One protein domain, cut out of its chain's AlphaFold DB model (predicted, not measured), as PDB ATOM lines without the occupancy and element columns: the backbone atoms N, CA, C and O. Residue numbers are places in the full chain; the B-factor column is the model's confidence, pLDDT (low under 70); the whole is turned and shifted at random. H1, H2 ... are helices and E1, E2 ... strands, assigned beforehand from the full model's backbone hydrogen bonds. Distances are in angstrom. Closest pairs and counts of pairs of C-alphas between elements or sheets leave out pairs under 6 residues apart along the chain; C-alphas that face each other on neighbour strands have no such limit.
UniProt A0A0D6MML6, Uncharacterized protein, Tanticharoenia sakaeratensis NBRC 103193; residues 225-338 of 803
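This is residues 225 to 338 of the 803 residues of an uncharacterized protein of Tanticharoenia sakaeratensis NBRC 103193 (UniProt A0A0D6MML6). This is a small closed barrel of six antiparallel strands, with the short helix H1 near one end of the domain's longest axis and the loop of residues 270 to 285 reaching away toward the other end. A second long loop, residues 306 to 333, joins E5 to E6, the strand that closes the ring between E3 and E1. The printed part has 114 residues with one named helix and six named strands, in the order E1, E2, H1, E3, E4, E5, E6; round the ring run E1, E2, E5, E4, E3, E6 and back to E1. The class is mostly strand, though under half of the residues are in named elements. The whole is compact, with a radius of gyration of the C-alphas of 13.7 A and spans of 44 by 33 by 25 A.

E1, residues 232 to 240, begins at C-alpha 232 (89.363, 140.836, 122.777), measures 18.9 A and bends by 87 degrees at residue 237. E2 is residues 243 to 246, 9.5 A. E5, residues 298 to 305, measures 18.4 A and bends by 80 degrees at residue 302. E4, residues 286 to 294, measures 21.1 A and bends by 68 degrees at residue 291. E3 is residues 263 to 269, 16.6 A. E6, residues 334 to 337, 10.1 A, ends at C-alpha 337 (86.878, 145.120, 124.273). H1 is residues 252 to 256, 6.1 A.

E1 pairs in a staggered way, with E6 over residues 232 to 235, where N 335 and O 234 are 2.9 A apart, and with E2 over residues 236 to 240, where N 237 and O 245 are 2.7 A apart. E1 and E2 form a hairpin. On the other side of E2 is E5, with N 244 and O 299 at 2.8 A. E3, E4 and E5 form a meander, each strand the antiparallel neighbour of the one before; N 300 and O 293 are 2.8 A apart, and N 289 and O 264 are 2.8 A apart. With E6 they form a Greek key, in which the first strand of four pairs with the fourth: N 265 and O 336 are 2.9 A apart. E1 and E4 are apart. H1 is only just on the barrel, with 5 pairs of C-alphas within 10 A; its closest C-alpha to E1 is that of Gln 254, 6.5 A from Val 232. In H1 every O i to N i+4 pair is within hydrogen-bond range.

The C-alphas farthest apart, those of Ala 252 and Ser 278, are 44.3 A apart. The printed part has no cut. The links E3 to E4, 16 residues, and E5 to E6, 28 residues, are long. The mean pLDDT of the printed part is 78.9; 31 residues are under 70, among them 225 to 231 and 275 to 284.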
ATOM      1  N   ASP A 225      71.138 142.167 114.907       30.61
ATOM      2  CA  ASP A 225      70.967 141.633 116.269       30.61
ATOM      3  C   ASP A 225      71.802 140.367 116.475       30.61
ATOM      4  O   ASP A 225      71.343 139.251 116.238       30.61
ATOM      5  N   GLU A 226      73.040 140.519 116.953       31.69
ATOM      6  CA  GLU A 226      73.836 139.380 117.411       31.69
ATOM      7  C   GLU A 226      74.637 139.722 118.682       31.69
ATOM      8  O   GLU A 226      75.364 140.714 118.744       31.69
ATOM      9  N   ASN A 227      74.557 138.851 119.695       38.94
ATOM     10  CA  ASN A 227      75.365 138.926 120.917       38.94
ATOM     11  C   ASN A 227      76.817 138.501 120.620       38.94
ATOM     12  O   ASN A 227      77.231 137.373 120.906       38.94
ATOM     13  N   TRP A 228      77.570 139.376 119.948       41.12
ATOM     14  CA  TRP A 228      78.940 139.094 119.521       41.12
ATOM     15  C   TRP A 228      79.884 138.928 120.710       41.12
ATOM     16  O   TRP A 228      79.878 139.697 121.670       41.12
ATOM     17  N   SER A 229      80.774 137.940 120.594       52.44
ATOM     18  CA  SER A 229      81.928 137.838 121.487       52.44
ATOM     19  C   SER A 229      82.783 139.102 121.387       52.44
ATOM     20  O   SER A 229      83.014 139.610 120.288       52.44
ATOM     21  N   ALA A 230      83.300 139.572 122.524       60.00
ATOM     22  CA  ALA A 230      84.240 140.689 122.558       60.00
ATOM     23  C   ALA A 230      85.406 140.455 121.588       60.00
ATOM     24  O   ALA A 230      85.987 139.365 121.571       60.00
ATOM     25  N   ARG A 231      85.805 141.498 120.849       68.88
ATOM     26  CA  ARG A 231      86.943 141.465 119.907       68.88
ATOM     27  C   ARG A 231      88.222 140.989 120.587       68.88
ATOM     28  O   ARG A 231      89.001 140.238 120.004       68.88
ATOM     29  N   VAL A 232      88.391 141.398 121.843       78.19
ATOM     30  CA  VAL A 232      89.363 140.836 122.777       78.19
ATOM     31  C   VAL A 232      88.649 140.525 124.089       78.19
ATOM     32  O   VAL A 232      88.080 141.415 124.717       78.19
ATOM     33  N   THR A 233      88.717 139.262 124.507       84.94
ATOM     34  CA  THR A 233      88.462 138.823 125.885       84.94
ATOM     35  C   THR A 233      89.808 138.438 126.486       84.94
ATOM     36  O   THR A 233      90.438 137.501 125.993       84.94
ATOM     37  N   ALA A 234      90.274 139.143 127.516       88.62
ATOM     38  CA  ALA A 234      91.590 138.895 128.108       88.62
ATOM     39  C   ALA A 234      91.558 138.945 129.638       88.62
ATOM     40  O   ALA A 234      90.820 139.727 130.233       88.62
ATOM     41  N   GLN A 235      92.387 138.115 130.275       93.25
ATOM     42  CA  GLN A 235      92.626 138.187 131.714       93.25
ATOM     43  C   GLN A 235      93.577 139.347 132.024       93.25
ATOM     44  O   GLN A 235      94.594 139.530 131.350       93.25
ATOM     45  N   VAL A 236      93.277 140.089 133.084       93.56
ATOM     46  CA  VAL A 236      94.087 141.207 133.579       93.56
ATOM     47  C   VAL A 236      94.949 140.731 134.755       93.56
ATOM     48  O   VAL A 236      94.506 139.956 135.595       93.56
ATOM     49  N   ALA A 237      96.203 141.164 134.819       93.56
ATOM     50  CA  ALA A 237      97.087 140.970 135.967       93.56
ATOM     51  C   ALA A 237      96.916 142.090 137.008       93.56
ATOM     52  O   ALA A 237      96.929 141.828 138.210       93.56
ATOM     53  N   SER A 238      96.753 143.335 136.553       94.44
ATOM     54  CA  SER A 238      96.520 144.508 137.402       94.44
ATOM     55  C   SER A 238      95.888 145.662 136.622       94.44
ATOM     56  O   SER A 238      96.099 145.798 135.415       94.44
ATOM     57  N   PHE A 239      95.155 146.528 137.322       95.50
ATOM     58  CA  PHE A 239      94.665 147.796 136.780       95.50
ATOM     59  C   PHE A 239      95.419 148.990 137.374       95.50
ATOM     60  O   PHE A 239      95.956 148.938 138.481       95.50
ATOM     61  N   ALA A 240      95.408 150.087 136.627       94.62
ATOM     62  CA  ALA A 240      95.772 151.431 137.044       94.62
ATOM     63  C   ALA A 240      94.776 152.432 136.429       94.62
ATOM     64  O   ALA A 240      94.024 152.084 135.518       94.62
ATOM     65  N   ALA A 241      94.824 153.686 136.884       89.12
ATOM     66  CA  ALA A 241      93.888 154.765 136.536       89.12
ATOM     67  C   ALA A 241      93.578 154.939 135.032       89.12
ATOM     68  O   ALA A 241      92.493 155.373 134.674       89.12
ATOM     69  N   GLY A 242      94.521 154.594 134.149       92.19
ATOM     70  CA  GLY A 242      94.335 154.628 132.695       92.19
ATOM     71  C   GLY A 242      94.865 153.387 131.975       92.19
ATOM     72  O   GLY A 242      95.171 153.475 130.789       92.19
ATOM     73  N   THR A 243      95.032 152.253 132.668       94.31
ATOM     74  CA  THR A 243      95.656 151.047 132.091       94.31
ATOM     75  C   THR A 243      95.086 149.756 132.679       94.31
ATOM     76  O   THR A 243      94.910 149.652 133.890       94.31
ATOM     77  N   ALA A 244      94.892 148.735 131.845       95.88
ATOM     78  CA  ALA A 244      94.803 147.335 132.253       95.88
ATOM     79  C   ALA A 244      96.047 146.583 131.752       95.88
ATOM     80  O   ALA A 244      96.313 146.544 130.550       95.88
ATOM     81  N   THR A 245      96.813 145.997 132.672       96.81
ATOM     82  CA  THR A 245      97.978 145.148 132.374       96.81
ATOM     83  C   THR A 245      97.494 143.724 132.169       96.81
ATOM     84  O   THR A 245      96.920 143.143 133.085       96.81
ATOM     85  N   LEU A 246      97.704 143.137 130.998       96.06
ATOM     86  CA  LEU A 246      97.193 141.812 130.659       96.06
ATOM     87  C   LEU A 246      98.061 140.703 131.270       96.06
ATOM     88  O   LEU A 246      99.286 140.799 131.308       96.06
ATOM     89  N   ALA A 247      97.424 139.629 131.742       94.31
ATOM     90  CA  ALA A 247      98.114 138.471 132.319       94.31
ATOM     91  C   ALA A 247      98.831 137.613 131.260       94.31
ATOM     92  O   ALA A 247      99.818 136.944 131.567       94.31
ATOM     93  N   THR A 248      98.362 137.678 130.013       93.25
ATOM     94  CA  THR A 248      98.992 137.083 128.832       93.25
ATOM     95  C   THR A 248      99.029 138.147 127.736       93.25
ATOM     96  O   THR A 248      97.985 138.755 127.487       93.25
ATOM     97  N   PRO A 249     100.174 138.383 127.070       92.56
ATOM     98  CA  PRO A 249     100.235 139.348 125.982       92.56
ATOM     99  C   PRO A 249      99.322 138.979 124.805       92.56
ATOM    100  O   PRO A 249      99.240 137.810 124.424       92.56
ATOM    101  N   MET A 250      98.674 139.979 124.209       91.88
ATOM    102  CA  MET A 250      97.874 139.838 122.992       91.88
ATOM    103  C   MET A 250      98.734 139.439 121.794       91.88
ATOM    104  O   MET A 250      99.871 139.894 121.636       91.88
ATOM    105  N   THR A 251      98.156 138.634 120.904       89.88
ATOM    106  CA  THR A 251      98.762 138.335 119.605       89.88
ATOM    107  C   THR A 251      98.680 139.538 118.659       89.88
ATOM    108  O   THR A 251      97.924 140.487 118.885       89.88
ATOM    109  N   ALA A 252      99.451 139.507 117.567       83.44
ATOM    110  CA  ALA A 252      99.403 140.555 116.546       83.44
ATOM    111  C   ALA A 252      98.011 140.658 115.900       83.44
ATOM    112  O   ALA A 252      97.538 141.755 115.619       83.44
ATOM    113  N   GLU A 253      97.333 139.523 115.731       77.88
ATOM    114  CA  GLU A 253      95.980 139.416 115.190       77.88
ATOM    115  C   GLU A 253      94.957 140.059 116.132       77.88
ATOM    116  O   GLU A 253      94.120 140.831 115.676       77.88
ATOM    117  N   GLN A 254      95.053 139.812 117.444       79.88
ATOM    118  CA  GLN A 254      94.199 140.468 118.441       79.88
ATOM    119  C   GLN A 254      94.441 141.980 118.480       79.88
ATOM    120  O   GLN A 254      93.494 142.754 118.465       79.88
ATOM    121  N   MET A 255      95.700 142.423 118.460       86.00
ATOM    122  CA  MET A 255      96.017 143.856 118.411       86.00
ATOM    123  C   MET A 255      95.559 144.537 117.114       86.00
ATOM    124  O   MET A 255      95.320 145.742 117.127       86.00
ATOM    125  N   ALA A 256      95.432 143.798 116.009       77.06
ATOM    126  CA  ALA A 256      94.944 144.320 114.736       77.06
ATOM    127  C   ALA A 256      93.414 144.511 114.691       77.06
ATOM    128  O   ALA A 256      92.932 145.215 113.806       77.06
ATOM    129  N   THR A 257      92.647 143.923 115.623       69.62
ATOM    130  CA  THR A 257      91.186 144.134 115.724       69.62
ATOM    131  C   THR A 257      90.789 145.292 116.643       69.62
ATOM    132  O   THR A 257      89.592 145.568 116.763       69.62
ATOM    133  N   LEU A 258      91.763 145.945 117.291       72.88
ATOM    134  CA  LEU A 258      91.563 147.035 118.245       72.88
ATOM    135  C   LEU A 258      91.661 148.414 117.583       72.88
ATOM    136  O   LEU A 258      92.518 148.649 116.732       72.88
ATOM    137  N   HIS A 259      90.819 149.348 118.036       67.81
ATOM    138  CA  HIS A 259      90.817 150.752 117.615       67.81
ATOM    139  C   HIS A 259      90.575 151.686 118.813       67.81
ATOM    140  O   HIS A 259      89.892 151.326 119.775       67.81
ATOM    141  N   ALA A 260      91.127 152.901 118.768       69.25
ATOM    142  CA  ALA A 260      90.861 153.906 119.796       69.25
ATOM    143  C   ALA A 260      89.379 154.327 119.760       69.25
ATOM    144  O   ALA A 260      88.787 154.426 118.690       69.25
ATOM    145  N   GLY A 261      88.779 154.559 120.926       60.66
ATOM    146  CA  GLY A 261      87.337 154.770 121.092       60.66
ATOM    147  C   GLY A 261      86.528 153.490 121.331       60.66
ATOM    148  O   GLY A 261      85.365 153.591 121.713       60.66
ATOM    149  N   MET A 262      87.113 152.292 121.189       67.88
ATOM    150  CA  MET A 262      86.415 151.048 121.543       67.88
ATOM    151  C   MET A 262      86.023 151.014 123.017       67.88
ATOM    152  O   MET A 262      86.835 151.319 123.893       67.88
ATOM    153  N   TYR A 263      84.789 150.593 123.284       71.38
ATOM    154  CA  TYR A 263      84.303 150.386 124.641       71.38
ATOM    155  C   TYR A 263      85.019 149.203 125.309       71.38
ATOM    156  O   TYR A 263      85.257 148.173 124.672       71.38
ATOM    157  N   VAL A 264      85.375 149.354 126.585       79.94
ATOM    158  CA  VAL A 264      86.058 148.342 127.397       79.94
ATOM    159  C   VAL A 264      85.253 148.102 128.668       79.94
ATOM    160  O   VAL A 264      85.173 148.984 129.518       79.94
ATOM    161  N   ALA A 265      84.706 146.900 128.821       83.56
ATOM    162  CA  ALA A 265      84.037 146.449 130.037       83.56
ATOM    163  C   ALA A 265      84.975 145.572 130.885       83.56
ATOM    164  O   ALA A 265      85.881 144.922 130.355       83.56
ATOM    165  N   THR A 266      84.734 145.503 132.194       88.50
ATOM    166  CA  THR A 266      85.414 144.573 133.116       88.50
ATOM    167  C   THR A 266      84.402 143.737 133.902       88.50
ATOM    168  O   THR A 266      83.210 144.041 133.914       88.50
ATOM    169  N   ASN A 267      84.868 142.700 134.606       88.06
ATOM    170  CA  ASN A 267      84.118 142.070 135.704       88.06
ATOM    171  C   ASN A 267      84.601 142.533 137.082       88.06
ATOM    172  O   ASN A 267      84.390 141.831 138.063       88.06
ATOM    173  N   VAL A 268      85.288 143.668 137.173       90.62
ATOM    174  CA  VAL A 268      85.719 144.218 138.457       90.62
ATOM    175  C   VAL A 268      84.665 145.215 138.906       90.62
ATOM    176  O   VAL A 268      84.382 146.149 138.161       90.62
ATOM    177  N   ILE A 269      84.072 145.016 140.083       87.94
ATOM    178  CA  ILE A 269      82.982 145.857 140.597       87.94
ATOM    179  C   ILE A 269      83.476 146.933 141.552       87.94
ATOM    180  O   ILE A 269      84.440 146.735 142.291       87.94
ATOM    181  N   ASN A 270      82.760 148.053 141.586       86.44
ATOM    182  CA  ASN A 270      82.805 148.955 142.723       86.44
ATOM    183  C   ASN A 270      82.003 148.323 143.878       86.44
ATOM    184  O   ASN A 270      80.782 148.225 143.770       86.44
ATOM    185  N   PRO A 271      82.623 147.926 145.007       81.44
ATOM    186  CA  PRO A 271      81.893 147.338 146.134       81.44
ATOM    187  C   PRO A 271      80.964 148.336 146.850       81.44
ATOM    188  O   PRO A 271      80.178 147.927 147.703       81.44
ATOM    189  N   GLY A 272      81.049 149.635 146.534       78.75
ATOM    190  CA  GLY A 272      80.083 150.641 146.979       78.75
ATOM    191  C   GLY A 272      78.747 150.607 146.225       78.75
ATOM    192  O   GLY A 272      77.773 151.168 146.723       78.75
ATOM    193  N   ASP A 273      78.684 149.946 145.065       75.50
ATOM    194  CA  ASP A 273      77.495 149.871 144.216       75.50
ATOM    195  C   ASP A 273      76.783 148.513 144.349       75.50
ATOM    196  O   ASP A 273      77.405 147.470 144.143       75.50
ATOM    197  N   PRO A 274      75.467 148.473 144.644       72.62
ATOM    198  CA  PRO A 274      74.732 147.212 144.675       72.62
ATOM    199  C   PRO A 274      74.627 146.574 143.278       72.62
ATOM    200  O   PRO A 274      74.233 147.226 142.307       72.62
ATOM    201  N   THR A 275      74.918 145.269 143.222       67.94
ATOM    202  CA  THR A 275      74.832 144.377 142.045       67.94
ATOM    203  C   THR A 275      73.401 143.974 141.665       67.94
ATOM    204  O   THR A 275      73.189 143.323 140.642       67.94
ATOM    205  N   THR A 276      72.411 144.353 142.472       66.69
ATOM    206  CA  THR A 276      70.982 144.101 142.247       66.69
ATOM    207  C   THR A 276      70.211 145.386 142.546       66.69
ATOM    208  O   THR A 276      70.410 146.001 143.594       66.69
ATOM    209  N   GLY A 277      69.346 145.804 141.622       62.84
ATOM    210  CA  GLY A 277      68.453 146.945 141.792       62.84
ATOM    211  C   GLY A 277      67.263 146.650 142.712       62.84
ATOM    212  O   GLY A 277      67.009 145.512 143.106       62.84
ATOM    213  N   SER A 278      66.484 147.688 143.019       57.19
ATOM    214  CA  SER A 278      65.277 147.602 143.860       57.19
ATOM    215  C   SER A 278      64.162 146.717 143.283       57.19
ATOM    216  O   SER A 278      63.303 146.270 144.037       57.19
ATOM    217  N   SER A 279      64.186 146.445 141.975       50.00
ATOM    218  CA  SER A 279      63.281 145.529 141.267       50.00
ATOM    219  C   SER A 279      63.760 144.070 141.233       50.00
ATOM    220  O   SER A 279      63.121 143.240 140.599       50.00
ATOM    221  N   GLY A 280      64.899 143.738 141.852       56.34
ATOM    222  CA  GLY A 280      65.505 142.402 141.760       56.34
ATOM    223  C   GLY A 280      66.323 142.154 140.483       56.34
ATOM    224  O   GLY A 280      67.049 141.163 140.417       56.34
ATOM    225  N   LEU A 281      66.277 143.068 139.506       51.88
ATOM    226  CA  LEU A 281      67.128 143.031 138.312       51.88
ATOM    227  C   LEU A 281      68.613 143.154 138.676       51.88
ATOM    228  O   LEU A 281      68.985 143.920 139.568       51.88
ATOM    229  N   LEU A 282      69.475 142.441 137.949       60.38
ATOM    230  CA  LEU A 282      70.924 142.617 138.057       60.38
ATOM    231  C   LEU A 282      71.322 144.012 137.552       60.38
ATOM    232  O   LEU A 282      70.848 144.465 136.514       60.38
ATOM    233  N   ARG A 283      72.197 144.690 138.299       65.31
ATOM    234  CA  ARG A 283      72.685 146.042 138.001       65.31
ATOM    235  C   ARG A 283      74.176 145.997 137.703       65.31
ATOM    236  O   ARG A 283      74.949 145.380 138.439       65.31
ATOM    237  N   ILE A 284      74.574 146.684 136.637       68.31
ATOM    238  CA  ILE A 284      75.974 146.818 136.241       68.31
ATOM    239  C   ILE A 284      76.672 147.707 137.270       68.31
ATOM    240  O   ILE A 284      76.449 148.909 137.338       68.31
ATOM    241  N   SER A 285      77.500 147.073 138.097       75.88
ATOM    242  CA  SER A 285      78.371 147.711 139.096       75.88
ATOM    243  C   SER A 285      79.852 147.576 138.728       75.88
ATOM    244  O   SER A 285      80.728 147.963 139.501       75.88
ATOM    245  N   SER A 286      80.143 147.009 137.550       81.62
ATOM    246  CA  SER A 286      81.496 146.853 137.034       81.62
ATOM    247  C   SER A 286      82.097 148.165 136.538       81.62
ATOM    248  O   SER A 286      81.379 149.104 136.202       81.62
ATOM    249  N   TYR A 287      83.427 148.230 136.479       86.44
ATOM    250  CA  TYR A 287      84.158 149.331 135.857       86.44
ATOM    251  C   TYR A 287      84.216 149.177 134.334       86.44
ATOM    252  O   TYR A 287      84.474 148.087 133.817       86.44
ATOM    253  N   HIS A 288      84.034 150.290 133.628       83.56
ATOM    254  CA  HIS A 288      84.105 150.410 132.172       83.56
ATOM    255  C   HIS A 288      84.981 151.606 131.782       83.56
ATOM    256  O   HIS A 288      85.260 152.484 132.603       83.56
ATOM    257  N   GLY A 289      85.432 151.632 130.533       79.81
ATOM    258  CA  GLY A 289      86.312 152.663 129.990       79.81
ATOM    259  C   GLY A 289      86.297 152.696 128.463       79.81
ATOM    260  O   GLY A 289      85.661 151.873 127.809       79.81
ATOM    261  N   TYR A 290      87.038 153.641 127.886       76.56
ATOM    262  CA  TYR A 290      87.243 153.752 126.438       76.56
ATOM    263  C   TYR A 290      88.710 153.548 126.092       76.56
ATOM    264  O   TYR A 290      89.574 154.206 126.678       76.56
ATOM    265  N   LEU A 291      88.996 152.679 125.121       81.44
ATOM    266  CA  LEU A 291      90.350 152.390 124.666       81.44
ATOM    267  C   LEU A 291      90.987 153.643 124.044       81.44
ATOM    268  O   LEU A 291      90.429 154.279 123.154       81.44
ATOM    269  N   LYS A 292      92.177 153.991 124.516       84.44
ATOM    270  CA  LYS A 292      92.982 155.137 124.078       84.44
ATOM    271  C   LYS A 292      94.136 154.696 123.179       84.44
ATOM    272  O   LYS A 292      94.415 155.339 122.174       84.44
ATOM    273  N   SER A 293      94.800 153.606 123.557       86.88
ATOM    274  CA  SER A 293      95.900 152.963 122.829       86.88
ATOM    275  C   SER A 293      96.146 151.568 123.414       86.88
ATOM    276  O   SER A 293      95.583 151.224 124.452       86.88
ATOM    277  N   TRP A 294      96.990 150.756 122.786       94.00
ATOM    278  CA  TRP A 294      97.341 149.423 123.281       94.00
ATOM    279  C   TRP A 294      98.761 149.035 122.866       94.00
ATOM    280  O   TRP A 294      99.312 149.568 121.903       94.00
ATOM    281  N   ASP A 295      99.332 148.089 123.600       94.12
ATOM    282  CA  ASP A 295     100.474 147.279 123.186       94.12
ATOM    283  C   ASP A 295     100.194 145.809 123.540       94.12
ATOM    284  O   ASP A 295      99.112 145.482 124.030       94.12
ATOM    285  N   ALA A 296     101.138 144.900 123.286       91.56
ATOM    286  CA  ALA A 296     100.915 143.477 123.535       91.56
ATOM    287  C   ALA A 296     100.563 143.175 125.005       91.56
ATOM    288  O   ALA A 296      99.732 142.313 125.259       91.56
ATOM    289  N   GLY A 297     101.164 143.867 125.974       94.19
ATOM    290  CA  GLY A 297     100.926 143.664 127.404       94.19
ATOM    291  C   GLY A 297      99.862 144.574 128.024       94.19
ATOM    292  O   GLY A 297      99.448 144.300 129.148       94.19
ATOM    293  N   HIS A 298      99.418 145.639 127.348       95.75
ATOM    294  CA  HIS A 298      98.595 146.679 127.978       95.75
ATOM    295  C   HIS A 298      97.454 147.188 127.094       95.75
ATOM    296  O   HIS A 298      97.641 147.514 125.922       95.75
ATOM    297  N   LEU A 299      96.289 147.384 127.713       95.06
ATOM    298  CA  LEU A 299      95.228 148.243 127.192       95.06
ATOM    299  C   LEU A 299      95.276 149.571 127.946       95.06
ATOM    300  O   LEU A 299      95.116 149.590 129.165       95.06
ATOM    301  N   TYR A 300      95.476 150.680 127.242       94.38
ATOM    302  CA  TYR A 300      95.387 152.016 127.822       94.38
ATOM    303  C   TYR A 300      93.984 152.566 127.592       94.38
ATOM    304  O   TYR A 300      93.503 152.557 126.462       94.38
ATOM    305  N   VAL A 301      93.346 153.087 128.636       89.50
ATOM    306  CA  VAL A 301      92.024 153.725 128.568       89.50
ATOM    307  C   VAL A 301      92.107 155.210 128.926       89.50
ATOM    308  O   VAL A 301      93.126 155.682 129.431       89.50
ATOM    309  N   TYR A 302      91.052 155.971 128.632       83.81
ATOM    310  CA  TYR A 302      90.971 157.379 129.042       83.81
ATOM    311  C   TYR A 302      90.831 157.539 130.563       83.81
ATOM    312  O   TYR A 302      91.536 158.361 131.140       83.81
ATOM    313  N   ASP A 303      89.958 156.745 131.183       87.81
ATOM    314  CA  ASP A 303      89.785 156.575 132.633       87.81
ATOM    315  C   ASP A 303      88.863 155.360 132.869       87.81
ATOM    316  O   ASP A 303      88.358 154.783 131.896       87.81
ATOM    317  N   TRP A 304      88.586 155.033 134.131       87.75
ATOM    318  CA  TRP A 304      87.566 154.053 134.521       87.75
ATOM    319  C   TRP A 304      86.409 154.714 135.285       87.75
ATOM    320  O   TRP A 304      86.628 155.624 136.081       87.75
ATOM    321  N   ALA A 305      85.180 154.227 135.105       83.75
ATOM    322  CA  ALA A 305      84.062 154.480 136.025       83.75
ATOM    323  C   ALA A 305      83.000 153.372 135.926       83.75
ATOM    324  O   ALA A 305      83.042 152.547 135.015       83.75
ATOM    325  N   VAL A 306      82.038 153.364 136.850       78.12
ATOM    326  CA  VAL A 306      80.827 152.530 136.754       78.12
ATOM    327  C   VAL A 306      79.751 153.295 135.962       78.12
ATOM    328  O   VAL A 306      79.506 154.457 136.291       78.12
ATOM    329  N   PRO A 307      79.115 152.710 134.929       69.88
ATOM    330  CA  PRO A 307      78.054 153.369 134.166       69.88
ATOM    331  C   PRO A 307      76.825 153.758 135.003       69.88
ATOM    332  O   PRO A 307      76.499 153.108 135.994       69.88
ATOM    333  N   GLY A 308      76.118 154.802 134.567       57.19
ATOM    334  CA  GLY A 308      74.800 155.235 135.052       57.19
ATOM    335  C   GLY A 308      74.777 155.927 136.417       57.19
ATOM    336  O   GLY A 308      74.116 156.951 136.567       57.19
ATOM    337  N   ASP A 309      75.500 155.381 137.393       51.16
ATOM    338  CA  ASP A 309      75.470 155.808 138.798       51.16
ATOM    339  C   ASP A 309      76.868 155.938 139.432       51.16
ATOM    340  O   ASP A 309      76.995 156.300 140.604       51.16
ATOM    341  N   GLY A 310      77.936 155.629 138.690       57.12
ATOM    342  CA  GLY A 310      79.293 155.697 139.215       57.12
ATOM    343  C   GLY A 310      79.739 157.118 139.553       57.12
ATOM    344  O   GLY A 310      79.235 158.122 139.046       57.12
ATOM    345  N   ASN A 311      80.778 157.209 140.379       66.75
ATOM    346  CA  ASN A 311      81.487 158.465 140.582       66.75
ATOM    347  C   ASN A 311      82.071 158.956 139.237       66.75
ATOM    348  O   ASN A 311      82.659 158.170 138.498       66.75
ATOM    349  N   SER A 312      81.950 160.249 138.929       72.81
ATOM    350  CA  SER A 312      82.553 160.871 137.737       72.81
ATOM    351  C   SER A 312      84.007 161.318 137.949       72.81
ATOM    352  O   SER A 312      84.628 161.868 137.038       72.81
ATOM    353  N   ALA A 313      84.557 161.115 139.152       80.25
ATOM    354  CA  ALA A 313      85.923 161.485 139.496       80.25
ATOM    355  C   ALA A 313      86.953 160.757 138.623       80.25
ATOM    356  O   ALA A 313      86.904 159.539 138.469       80.25
ATOM    357  N   SER A 314      87.921 161.506 138.101       80.75
ATOM    358  CA  SER A 314      89.030 160.943 137.331       80.75
ATOM    359  C   SER A 314      90.016 160.176 138.219       80.75
ATOM    360  O   SER A 314      90.236 160.542 139.377       80.75
ATOM    361  N   GLY A 315      90.644 159.143 137.661       83.81
ATOM    362  CA  GLY A 315      91.722 158.389 138.292       83.81
ATOM    363  C   GLY A 315      91.268 157.160 139.079       83.81
ATOM    364  O   GLY A 315      91.986 156.721 139.982       83.81
ATOM    365  N   GLN A 316      90.090 156.611 138.776       87.12
ATOM    366  CA  GLN A 316      89.582 155.419 139.458       87.12
ATOM    367  C   GLN A 316      90.375 154.180 139.043       87.12
ATOM    368  O   GLN A 316      90.778 154.032 137.891       87.12
ATOM    369  N   VAL A 317      90.603 153.268 139.989       92.25
ATOM    370  CA  VAL A 317      91.329 152.018 139.738       92.25
ATOM    371  C   VAL A 317      90.413 150.841 140.066       92.25
ATOM    372  O   VAL A 317      90.055 150.685 141.233       92.25
ATOM    373  N   PRO A 318      90.051 150.004 139.076       92.44
ATOM    374  CA  PRO A 318      89.322 148.768 139.319       92.44
ATOM    375  C   PRO A 318      90.090 147.845 140.281       92.44
ATOM    376  O   PRO A 318      91.182 147.366 139.967       92.44
ATOM    377  N   ASP A 319      89.520 147.585 141.459       89.19
ATOM    378  CA  ASP A 319      90.120 146.710 142.473       89.19
ATOM    379  C   ASP A 319      89.817 145.231 142.196       89.19
ATOM    380  O   ASP A 319      88.737 144.730 142.505       89.19
ATOM    381  N   VAL A 320      90.816 144.517 141.669       88.94
ATOM    382  CA  VAL A 320      90.759 143.085 141.317       88.94
ATOM    383  C   VAL A 320      90.328 142.146 142.453       88.94
ATOM    384  O   VAL A 320      90.013 140.988 142.178       88.94
ATOM    385  N   ALA A 321      90.305 142.598 143.712       87.69
ATOM    386  CA  ALA A 321      89.737 141.831 144.820       87.69
ATOM    387  C   ALA A 321      88.203 141.679 144.727       87.69
ATOM    388  O   ALA A 321      87.653 140.697 145.233       87.69
ATOM    389  N   ASN A 322      87.515 142.617 144.068       89.94
ATOM    390  CA  ASN A 322      86.058 142.686 143.978       89.94
ATOM    391  C   ASN A 322      85.596 142.294 142.568       89.94
ATOM    392  O   ASN A 322      85.514 143.130 141.672       89.94
ATOM    393  N   LEU A 323      85.302 141.007 142.361       88.56
ATOM    394  CA  LEU A 323      84.843 140.484 141.068       88.56
ATOM    395  C   LEU A 323      83.325 140.279 141.027       88.56
ATOM    396  O   LEU A 323      82.747 139.713 141.958       88.56
ATOM    397  N   ASP A 324      82.709 140.642 139.904       78.81
ATOM    398  CA  ASP A 324      81.330 140.316 139.560       78.81
ATOM    399  C   ASP A 324      81.183 138.803 139.349       78.81
ATOM    400  O   ASP A 324      81.664 138.234 138.362       78.81
ATOM    401  N   ARG A 325      80.479 138.165 140.288       75.69
ATOM    402  CA  ARG A 325      80.085 136.750 140.239       75.69
ATOM    403  C   ARG A 325      78.585 136.550 139.986       75.69
ATOM    404  O   ARG A 325      78.113 135.415 140.046       75.69
ATOM    405  N   THR A 326      77.821 137.624 139.777       69.25
ATOM    406  CA  THR A 326      76.372 137.575 139.530       69.25
ATOM    407  C   THR A 326      76.096 137.538 138.027       69.25
ATOM    408  O   THR A 326      75.412 136.623 137.546       69.25
ATOM    409  N   ILE A 327      76.697 138.467 137.280       65.06
ATOM    410  CA  ILE A 327      76.623 138.562 135.820       65.06
ATOM    411  C   ILE A 327      77.635 137.597 135.187       65.06
ATOM    412  O   ILE A 327      77.269 136.809 134.313       65.06
ATOM    413  N   THR A 328      78.884 137.578 135.671       66.75
ATOM    414  CA  THR A 328      79.984 136.802 135.057       66.75
ATOM    415  C   THR A 328      80.356 135.553 135.865       66.75
ATOM    416  O   THR A 328      80.201 135.510 137.082       66.75
ATOM    417  N   THR A 329      80.859 134.509 135.198       72.12
ATOM    418  CA  THR A 329      81.337 133.268 135.847       72.12
ATOM    419  C   THR A 329      82.854 133.236 136.065       72.12
ATOM    420  O   THR A 329      83.380 132.261 136.606       72.12
ATOM    421  N   TYR A 330      83.577 134.284 135.660       76.56
ATOM    422  CA  TYR A 330      85.034 134.338 135.753       76.56
ATOM    423  C   TYR A 330      85.490 134.623 137.189       76.56
ATOM    424  O   TYR A 330      85.130 135.628 137.795       76.56
ATOM    425  N   THR A 331      86.344 133.751 137.725       87.12
ATOM    426  CA  THR A 331      86.949 133.887 139.065       87.12
ATOM    427  C   THR A 331      88.253 134.692 139.069       87.12
ATOM    428  O   THR A 331      88.942 134.748 140.087       87.12
ATOM    429  N   VAL A 332      88.582 135.315 137.936       89.94
ATOM    430  CA  VAL A 332      89.747 136.177 137.712       89.94
ATOM    431  C   VAL A 332      89.286 137.505 137.095       89.94
ATOM    432  O   VAL A 332      88.236 137.523 136.448       89.94
ATOM    433  N   PRO A 333      90.032 138.609 137.274       92.31
ATOM    434  CA  PRO A 333      89.743 139.869 136.595       92.31
ATOM    435  C   PRO A 333      89.905 139.736 135.072       92.31
ATOM    436  O   PRO A 333      90.932 139.269 134.574       92.31
ATOM    437  N   MET A 334      88.887 140.183 134.344       90.69
ATOM    438  CA  MET A 334      88.758 140.124 132.891       90.69
ATOM    439  C   MET A 334      88.492 141.517 132.315       90.69
ATOM    440  O   MET A 334      87.885 142.367 132.968       90.69
ATOM    441  N   VAL A 335      88.904 141.709 131.063       89.56
ATOM    442  CA  VAL A 335      88.493 142.813 130.187       89.56
ATOM    443  C   VAL A 335      87.855 142.268 128.917       89.56
ATOM    444  O   VAL A 335      88.316 141.273 128.349       89.56
ATOM    445  N   TRP A 336      86.830 142.977 128.457       83.50
ATOM    446  CA  TRP A 336      86.136 142.752 127.197       83.50
ATOM    447  C   TRP A 336      86.170 144.029 126.369       83.50
ATOM    448  O   TRP A 336      85.666 145.059 126.808       83.50
ATOM    449  N   VAL A 337      86.764 143.969 125.178       79.88
ATOM    450  CA  VAL A 337      86.878 145.120 124.273       79.88
ATOM    451  C   VAL A 337      85.922 144.969 123.093       79.88
ATOM    452  O   VAL A 337      85.915 143.929 122.430       79.88
ATOM    453  N   GLY A 338      85.138 146.011 122.817       65.69
ATOM    454  CA  GLY A 338      84.137 146.029 121.748       65.69
ATOM    455  C   GLY A 338      82.876 145.222 122.074       65.69
ATOM    456  O   GLY A 338      82.390 144.496 121.214       65.69
TER     457      GLY A 338